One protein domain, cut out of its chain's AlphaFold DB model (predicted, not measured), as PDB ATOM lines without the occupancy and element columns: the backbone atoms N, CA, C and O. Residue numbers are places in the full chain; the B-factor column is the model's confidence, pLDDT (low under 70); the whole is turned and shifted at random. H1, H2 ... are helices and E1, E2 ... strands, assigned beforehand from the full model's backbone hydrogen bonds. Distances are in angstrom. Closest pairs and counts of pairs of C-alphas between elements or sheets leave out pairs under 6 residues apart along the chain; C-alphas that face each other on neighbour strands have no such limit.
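AT A GLANCE: This is residues 37 to 83 of the 123 residues of the protein "Ulp1 protease family, C-terminal catalytic domain containing protein" of Solanum tuberosum (UniProt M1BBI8). A small antiparallel sheet of three strands forms the middle, with a short helix before its first strand and another after its last: H1 leads into edge strand E1, and H2 follows the other edge strand, E3, with no residue between them, the chain turning off sharply from the strand's direction there. The hairpin of E2 and E3 lies along the length of the domain, with its turn, residues 60 to 64, towards one end and H2 with the last residues, 78 to 83, towards the other; the two helices stay apart. The printed part has 47 residues, with two named helices and three named strands in the order H1 E1 E2 E3 H2; the sheet's order is E1 - E2 - E3, and the class is mixed, helices and strands. The whole is compact, with a radius of gyration of the C-alphas of 10.9 A, and flat, spanning 32 by 27 by 12 A.

HOW THE PARTS SIT: The sheet is made of E1, residues 47 to 49, E2, residues 55 to 59, and E3, residues 65 to 69. They form a meander, each strand the antiparallel neighbour of the one before; E1 and E3 are edge strands and E2 is the inner strand. E2 and E3 are a hairpin with 163 degrees between their directions; N 56 and O 68, 2.8 A apart, and N 58 and O 66, 2.9 A apart, are within hydrogen-bond range. E1 and E2 are also a hairpin, at 133 degrees, with N 59 and O 47 at 3.1 A and N 49 and O 57 at 3.2 A. H2, residues 70 to 77, is on the sheet but only grazes it, with its residues 70 to 76. The closest C-alphas of E2 and H2 are those of Glu 55 and Ile 70, 5.8 A apart. H1, residues 37 to 45, is not on the sheet, but only just, with 4 pairs of C-alphas within 10 A. H1 and E2 are only just apart, with their closest C-alphas at 8.2 A, and H1 is apart from E3 and H2. In H1 and H2 every O i to N i+4 pair is within hydrogen-bond range.

IN THESE COORDINATES: E2 measures 13.0 A from first to last C-alpha and E3 13.1 A, while E1 measures 6.3 A. H1 begins at C-alpha 37, (25.251, 60.274, -51.118), and measures 12.0 A. E3 ends at C-alpha 69, (25.413, 38.055, -53.167), and H2 follows with no residue between, measuring 10.5 A and ending at C-alpha 77, (22.015, 49.302, -56.276).

THE WHOLE: The two C-alphas farthest apart are those of Ser 62 and Gly 83, 33.5 A. The printed part has no cut, and its four links, H1 to E1, E1 to E2, E2 to E3 and E3 to H2, are tight. The mean pLDDT of the printed part is 74.8; residues 37 to 47, 49 to 50 and 61 are under 70, and H1 has a mean of 60.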
ATOM      1  N   GLY A  37      23.983  60.895 -51.510       57.66
ATOM      2  CA  GLY A  37      25.251  60.274 -51.118       57.66
ATOM      3  C   GLY A  37      25.287  59.892 -49.630       57.66
ATOM      4  O   GLY A  37      26.147  59.124 -49.222       57.66
ATOM      5  N   GLN A  38      24.336  60.384 -48.830       55.75
ATOM      6  CA  GLN A  38      24.057  59.937 -47.470       55.75
ATOM      7  C   GLN A  38      23.668  58.457 -47.396       55.75
ATOM      8  O   GLN A  38      24.143  57.802 -46.489       55.75
ATOM      9  N   ILE A  39      22.904  57.902 -48.345       58.56
ATOM     10  CA  ILE A  39      22.596  56.460 -48.378       58.56
ATOM     11  C   ILE A  39      23.878  55.669 -48.635       58.56
ATOM     12  O   ILE A  39      24.195  54.759 -47.879       58.56
ATOM     13  N   THR A  40      24.677  56.076 -49.625       63.03
ATOM     14  CA  THR A  40      25.997  55.483 -49.884       63.03
ATOM     15  C   THR A  40      26.915  55.605 -48.667       63.03
ATOM     16  O   THR A  40      27.587  54.650 -48.305       63.03
ATOM     17  N   LYS A  41      26.922  56.757 -47.987       59.53
ATOM     18  CA  LYS A  41      27.688  56.980 -46.755       59.53
ATOM     19  C   LYS A  41      27.185  56.103 -45.609       59.53
ATOM     20  O   LYS A  41      28.010  55.562 -44.892       59.53
ATOM     21  N   CYS A  42      25.873  55.957 -45.438       59.41
ATOM     22  CA  CYS A  42      25.281  55.066 -44.445       59.41
ATOM     23  C   CYS A  42      25.698  53.625 -44.727       59.41
ATOM     24  O   CYS A  42      26.169  52.970 -43.814       59.41
ATOM     25  N   LEU A  43      25.636  53.173 -45.982       63.19
ATOM     26  CA  LEU A  43      26.116  51.848 -46.385       63.19
ATOM     27  C   LEU A  43      27.620  51.661 -46.123       63.19
ATOM     28  O   LEU A  43      28.023  50.593 -45.686       63.19
ATOM     29  N   LEU A  44      28.438  52.698 -46.336       64.19
ATOM     30  CA  LEU A  44      29.876  52.689 -46.028       64.19
ATOM     31  C   LEU A  44      30.195  52.763 -44.525       64.19
ATOM     32  O   LEU A  44      31.315  52.450 -44.137       64.19
ATOM     33  N   LEU A  45      29.256  53.234 -43.697       60.75
ATOM     34  CA  LEU A  45      29.394  53.311 -42.237       60.75
ATOM     35  C   LEU A  45      28.951  52.026 -41.535       60.75
ATOM     36  O   LEU A  45      29.169  51.900 -40.332       60.75
ATOM     37  N   LEU A  46      28.304  51.105 -42.249       65.00
ATOM     38  CA  LEU A  46      27.927  49.815 -41.691       65.00
ATOM     39  C   LEU A  46      29.162  48.915 -41.615       65.00
ATOM     40  O   LEU A  46      29.988  48.890 -42.530       65.00
ATOM     41  N   GLU A  47      29.282  48.183 -40.511       60.44
ATOM     42  CA  GLU A  47      30.360  47.218 -40.328       60.44
ATOM     43  C   GLU A  47      30.164  46.056 -41.304       60.44
ATOM     44  O   GLU A  47      29.105  45.418 -41.349       60.44
ATOM     45  N   LEU A  48      31.192  45.827 -42.119       71.75
ATOM     46  CA  LEU A  48      31.260  44.690 -43.019       71.75
ATOM     47  C   LEU A  48      31.772  43.491 -42.233       71.75
ATOM     48  O   LEU A  48      32.908  43.507 -41.757       71.75
ATOM     49  N   GLU A  49      30.955  42.451 -42.140       66.56
ATOM     50  CA  GLU A  49      31.431  41.136 -41.718       66.56
ATOM     51  C   GLU A  49      31.838  40.379 -42.980       66.56
ATOM     52  O   GLU A  49      31.090  40.328 -43.953       66.56
ATOM     53  N   GLN A  50      33.081  39.908 -43.040       66.44
ATOM     54  CA  GLN A  50      33.641  39.350 -44.271       66.44
ATOM     55  C   GLN A  50      34.329  38.024 -43.999       66.44
ATOM     56  O   GLN A  50      35.553  37.948 -43.901       66.44
ATOM     57  N   ASP A  51      33.518  36.974 -43.960       73.19
ATOM     58  CA  ASP A  51      34.011  35.597 -43.972       73.19
ATOM     59  C   ASP A  51      34.163  35.088 -45.418       73.19
ATOM     60  O   ASP A  51      34.984  34.215 -45.702       73.19
ATOM     61  N   ASN A  52      33.394  35.666 -46.353       79.94
ATOM     62  CA  ASN A  52      33.341  35.296 -47.766       79.94
ATOM     63  C   ASN A  52      33.524  36.528 -48.670       79.94
ATOM     64  O   ASN A  52      32.782  37.501 -48.572       79.94
ATOM     65  N   ILE A  53      34.499  36.464 -49.581       74.31
ATOM     66  CA  ILE A  53      34.872  37.565 -50.482       74.31
ATOM     67  C   ILE A  53      33.894  37.789 -51.647       74.31
ATOM     68  O   ILE A  53      33.940  38.846 -52.279       74.31
ATOM     69  N   ASP A  54      33.030  36.815 -51.939       80.81
ATOM     70  CA  ASP A  54      32.049  36.878 -53.032       80.81
ATOM     71  C   ASP A  54      30.666  37.369 -52.564       80.81
ATOM     72  O   ASP A  54      29.704  37.439 -53.341       80.81
ATOM     73  N   GLU A  55      30.559  37.734 -51.288       83.69
ATOM     74  CA  GLU A  55      29.331  38.162 -50.635       83.69
ATOM     75  C   GLU A  55      29.555  39.456 -49.851       83.69
ATOM     76  O   GLU A  55      30.673  39.837 -49.508       83.69
ATOM     77  N   LEU A  56      28.461  40.159 -49.581       81.94
ATOM     78  CA  LEU A  56      28.450  41.373 -48.789       81.94
ATOM     79  C   LEU A  56      27.553  41.146 -47.579       81.94
ATOM     80  O   LEU A  56      26.329  41.100 -47.718       81.94
ATOM     81  N   HIS A  57      28.161  40.993 -46.402       85.56
ATOM     82  CA  HIS A  57      27.412  40.911 -45.152       85.56
ATOM     83  C   HIS A  57      27.506  42.254 -44.440       85.56
ATOM     84  O   HIS A  57      28.589  42.795 -44.216       85.56
ATOM     85  N   ILE A  58      26.347  42.819 -44.127       82.25
ATOM     86  CA  ILE A  58      26.222  44.148 -43.545       82.25
ATOM     87  C   ILE A  58      25.533  44.010 -42.195       82.25
ATOM     88  O   ILE A  58      24.355  43.644 -42.133       82.25
ATOM     89  N   ARG A  59      26.237  44.343 -41.111       81.50
ATOM     90  CA  ARG A  59      25.644  44.371 -39.771       81.50
ATOM     91  C   ARG A  59      24.801  45.639 -39.613       81.50
ATOM     92  O   ARG A  59      25.314  46.753 -39.560       81.50
ATOM     93  N   HIS A  60      23.482  45.473 -39.571       76.31
ATOM     94  CA  HIS A  60      22.519  46.553 -39.371       76.31
ATOM     95  C   HIS A  60      22.533  47.046 -37.915       76.31
ATOM     96  O   HIS A  60      22.842  46.289 -36.997       76.31
ATOM     97  N   VAL A  61      22.109  48.294 -37.677       69.81
ATOM     98  CA  VAL A  61      22.078  48.917 -36.334       69.81
ATOM     99  C   VAL A  61      21.232  48.141 -35.314       69.81
ATOM    100  O   VAL A  61      21.466  48.222 -34.115       69.81
ATOM    101  N   SER A  62      20.265  47.350 -35.784       79.12
ATOM    102  CA  SER A  62      19.448  46.470 -34.940       79.12
ATOM    103  C   SER A  62      20.135  45.146 -34.571       79.12
ATOM    104  O   SER A  62      19.499  44.297 -33.956       79.12
ATOM    105  N   GLY A  63      21.385  44.927 -34.989       78.19
ATOM    106  CA  GLY A  63      22.149  43.695 -34.769       78.19
ATOM    107  C   GLY A  63      21.909  42.587 -35.801       78.19
ATOM    108  O   GLY A  63      22.634  41.596 -35.795       78.19
ATOM    109  N   ASN A  64      20.939  42.759 -36.705       83.56
ATOM    110  CA  ASN A  64      20.676  41.815 -37.795       83.56
ATOM    111  C   ASN A  64      21.762  41.912 -38.872       83.56
ATOM    112  O   ASN A  64      22.192  43.012 -39.213       83.56
ATOM    113  N   ILE A  65      22.142  40.778 -39.456       85.81
ATOM    114  CA  ILE A  65      23.077  40.731 -40.583       85.81
ATOM    115  C   ILE A  65      22.264  40.640 -41.872       85.81
ATOM    116  O   ILE A  65      21.473  39.715 -42.054       85.81
ATOM    117  N   LEU A  66      22.435  41.623 -42.753       85.50
ATOM    118  CA  LEU A  66      21.913  41.570 -44.113       85.50
ATOM    119  C   LEU A  66      22.934  40.871 -45.002       85.50
ATOM    120  O   LEU A  66      24.110  41.228 -44.985       85.50
ATOM    121  N   HIS A  67      22.468  39.905 -45.782       88.00
ATOM    122  CA  HIS A  67      23.285  39.117 -46.695       88.00
ATOM    123  C   HIS A  67      22.936  39.469 -48.136       88.00
ATOM    124  O   HIS A  67      21.760  39.470 -48.503       88.00
ATOM    125  N   PHE A  68      23.953  39.787 -48.934       85.38
ATOM    126  CA  PHE A  68      23.797  40.006 -50.364       85.38
ATOM    127  C   PHE A  68      24.890  39.271 -51.128       85.38
ATOM    128  O   PHE A  68      26.082  39.513 -50.928       85.38
ATOM    129  N   THR A  69      24.499  38.452 -52.094       88.56
ATOM    130  CA  THR A  69      25.413  38.055 -53.167       88.56
ATOM    131  C   THR A  69      25.811  39.282 -53.999       88.56
ATOM    132  O   THR A  69      25.062  40.263 -54.086       88.56
ATOM    133  N   ILE A  70      26.949  39.225 -54.705       83.81
ATOM    134  CA  ILE A  70      27.340  40.279 -55.668       83.81
ATOM    135  C   ILE A  70      26.201  40.595 -56.655       83.81
ATOM    136  O   ILE A  70      26.008  41.752 -57.038       83.81
ATOM    137  N   LYS A  71      25.426  39.580 -57.059       85.62
ATOM    138  CA  LYS A  71      24.298  39.738 -57.982       85.62
ATOM    139  C   LYS A  71      23.133  40.497 -57.345       85.62
ATOM    140  O   LYS A  71      22.608  41.411 -57.974       85.62
ATOM    141  N   GLU A  72      22.727  40.145 -56.129       87.81
ATOM    142  CA  GLU A  72      21.646  40.845 -55.417       87.81
ATOM    143  C   GLU A  72      22.027  42.290 -55.115       87.81
ATOM    144  O   GLU A  72      21.236  43.202 -55.356       87.81
ATOM    145  N   PHE A  73      23.271  42.512 -54.687       81.69
ATOM    146  CA  PHE A  73      23.794  43.852 -54.473       81.69
ATOM    147  C   PHE A  73      23.765  44.685 -55.763       81.69
ATOM    148  O   PHE A  73      23.294  45.825 -55.753       81.69
ATOM    149  N   ALA A  74      24.197  44.112 -56.892       82.12
ATOM    150  CA  ALA A  74      24.136  44.764 -58.201       82.12
ATOM    151  C   ALA A  74      22.700  45.130 -58.605       82.12
ATOM    152  O   ALA A  74      22.474  46.220 -59.122       82.12
ATOM    153  N   ILE A  75      21.729  44.248 -58.349       79.88
ATOM    154  CA  ILE A  75      20.312  44.488 -58.658       79.88
ATOM    155  C   ILE A  75      19.769  45.649 -57.819       79.88
ATOM    156  O   ILE A  75      19.227  46.603 -58.373       79.88
ATOM    157  N   ILE A  76      19.949  45.600 -56.496       77.06
ATOM    158  CA  ILE A  76      19.391  46.596 -55.566       77.06
ATOM    159  C   ILE A  76      19.999  47.979 -55.803       77.06
ATOM    160  O   ILE A  76      19.299  48.988 -55.772       77.06
ATOM    161  N   THR A  77      21.306  48.035 -56.057       72.94
ATOM    162  CA  THR A  77      22.015  49.302 -56.276       72.94
ATOM    163  C   THR A  77      21.991  49.758 -57.733       72.94
ATOM    164  O   THR A  77      22.400  50.880 -58.031       72.94
ATOM    165  N   SER A  78      21.541  48.894 -58.651       75.94
ATOM    166  CA  SER A  78      21.684  49.067 -60.103       75.94
ATOM    167  C   SER A  78      23.136  49.314 -60.547       75.94
ATOM    168  O   SER A  78      23.388  49.886 -61.610       75.94
ATOM    169  N   LEU A  79      24.116  48.893 -59.739       75.00
ATOM    170  CA  LEU A  79      25.534  49.026 -60.048       75.00
ATOM    171  C   LEU A  79      26.013  47.858 -60.909       75.00
ATOM    172  O   LEU A  79      25.681  46.694 -60.686       75.00
ATOM    173  N   LYS A  80      26.900  48.156 -61.862       74.50
ATOM    174  CA  LYS A  80      27.622  47.135 -62.626       74.50
ATOM    175  C   LYS A  80      28.754  46.550 -61.770       74.50
ATOM    176  O   LYS A  80      29.911  46.947 -61.898       74.50
ATOM    177  N   CYS A  81      28.410  45.622 -60.878       75.50
ATOM    178  CA  CYS A  81      29.375  44.952 -59.994       75.50
ATOM    179  C   CYS A  81      30.172  43.846 -60.703       75.50
ATOM    180  O   CYS A  81      31.260  43.494 -60.253       75.50
ATOM    181  N   ILE A  82      29.660  43.340 -61.829       73.00
ATOM    182  CA  ILE A  82      30.283  42.289 -62.638       73.00
ATOM    183  C   ILE A  82      30.819  42.911 -63.934       73.00
ATOM    184  O   ILE A  82      30.094  43.605 -64.653       73.00
ATOM    185  N   GLY A  83      32.096  42.677 -64.239       73.25
ATOM    186  CA  GLY A  83      32.744  43.161 -65.459       73.25
ATOM    187  C   GLY A  83      34.234  43.443 -65.283       73.25
ATOM    188  O   GLY A  83      34.771  43.393 -64.175       73.25
TER     189      GLY A  83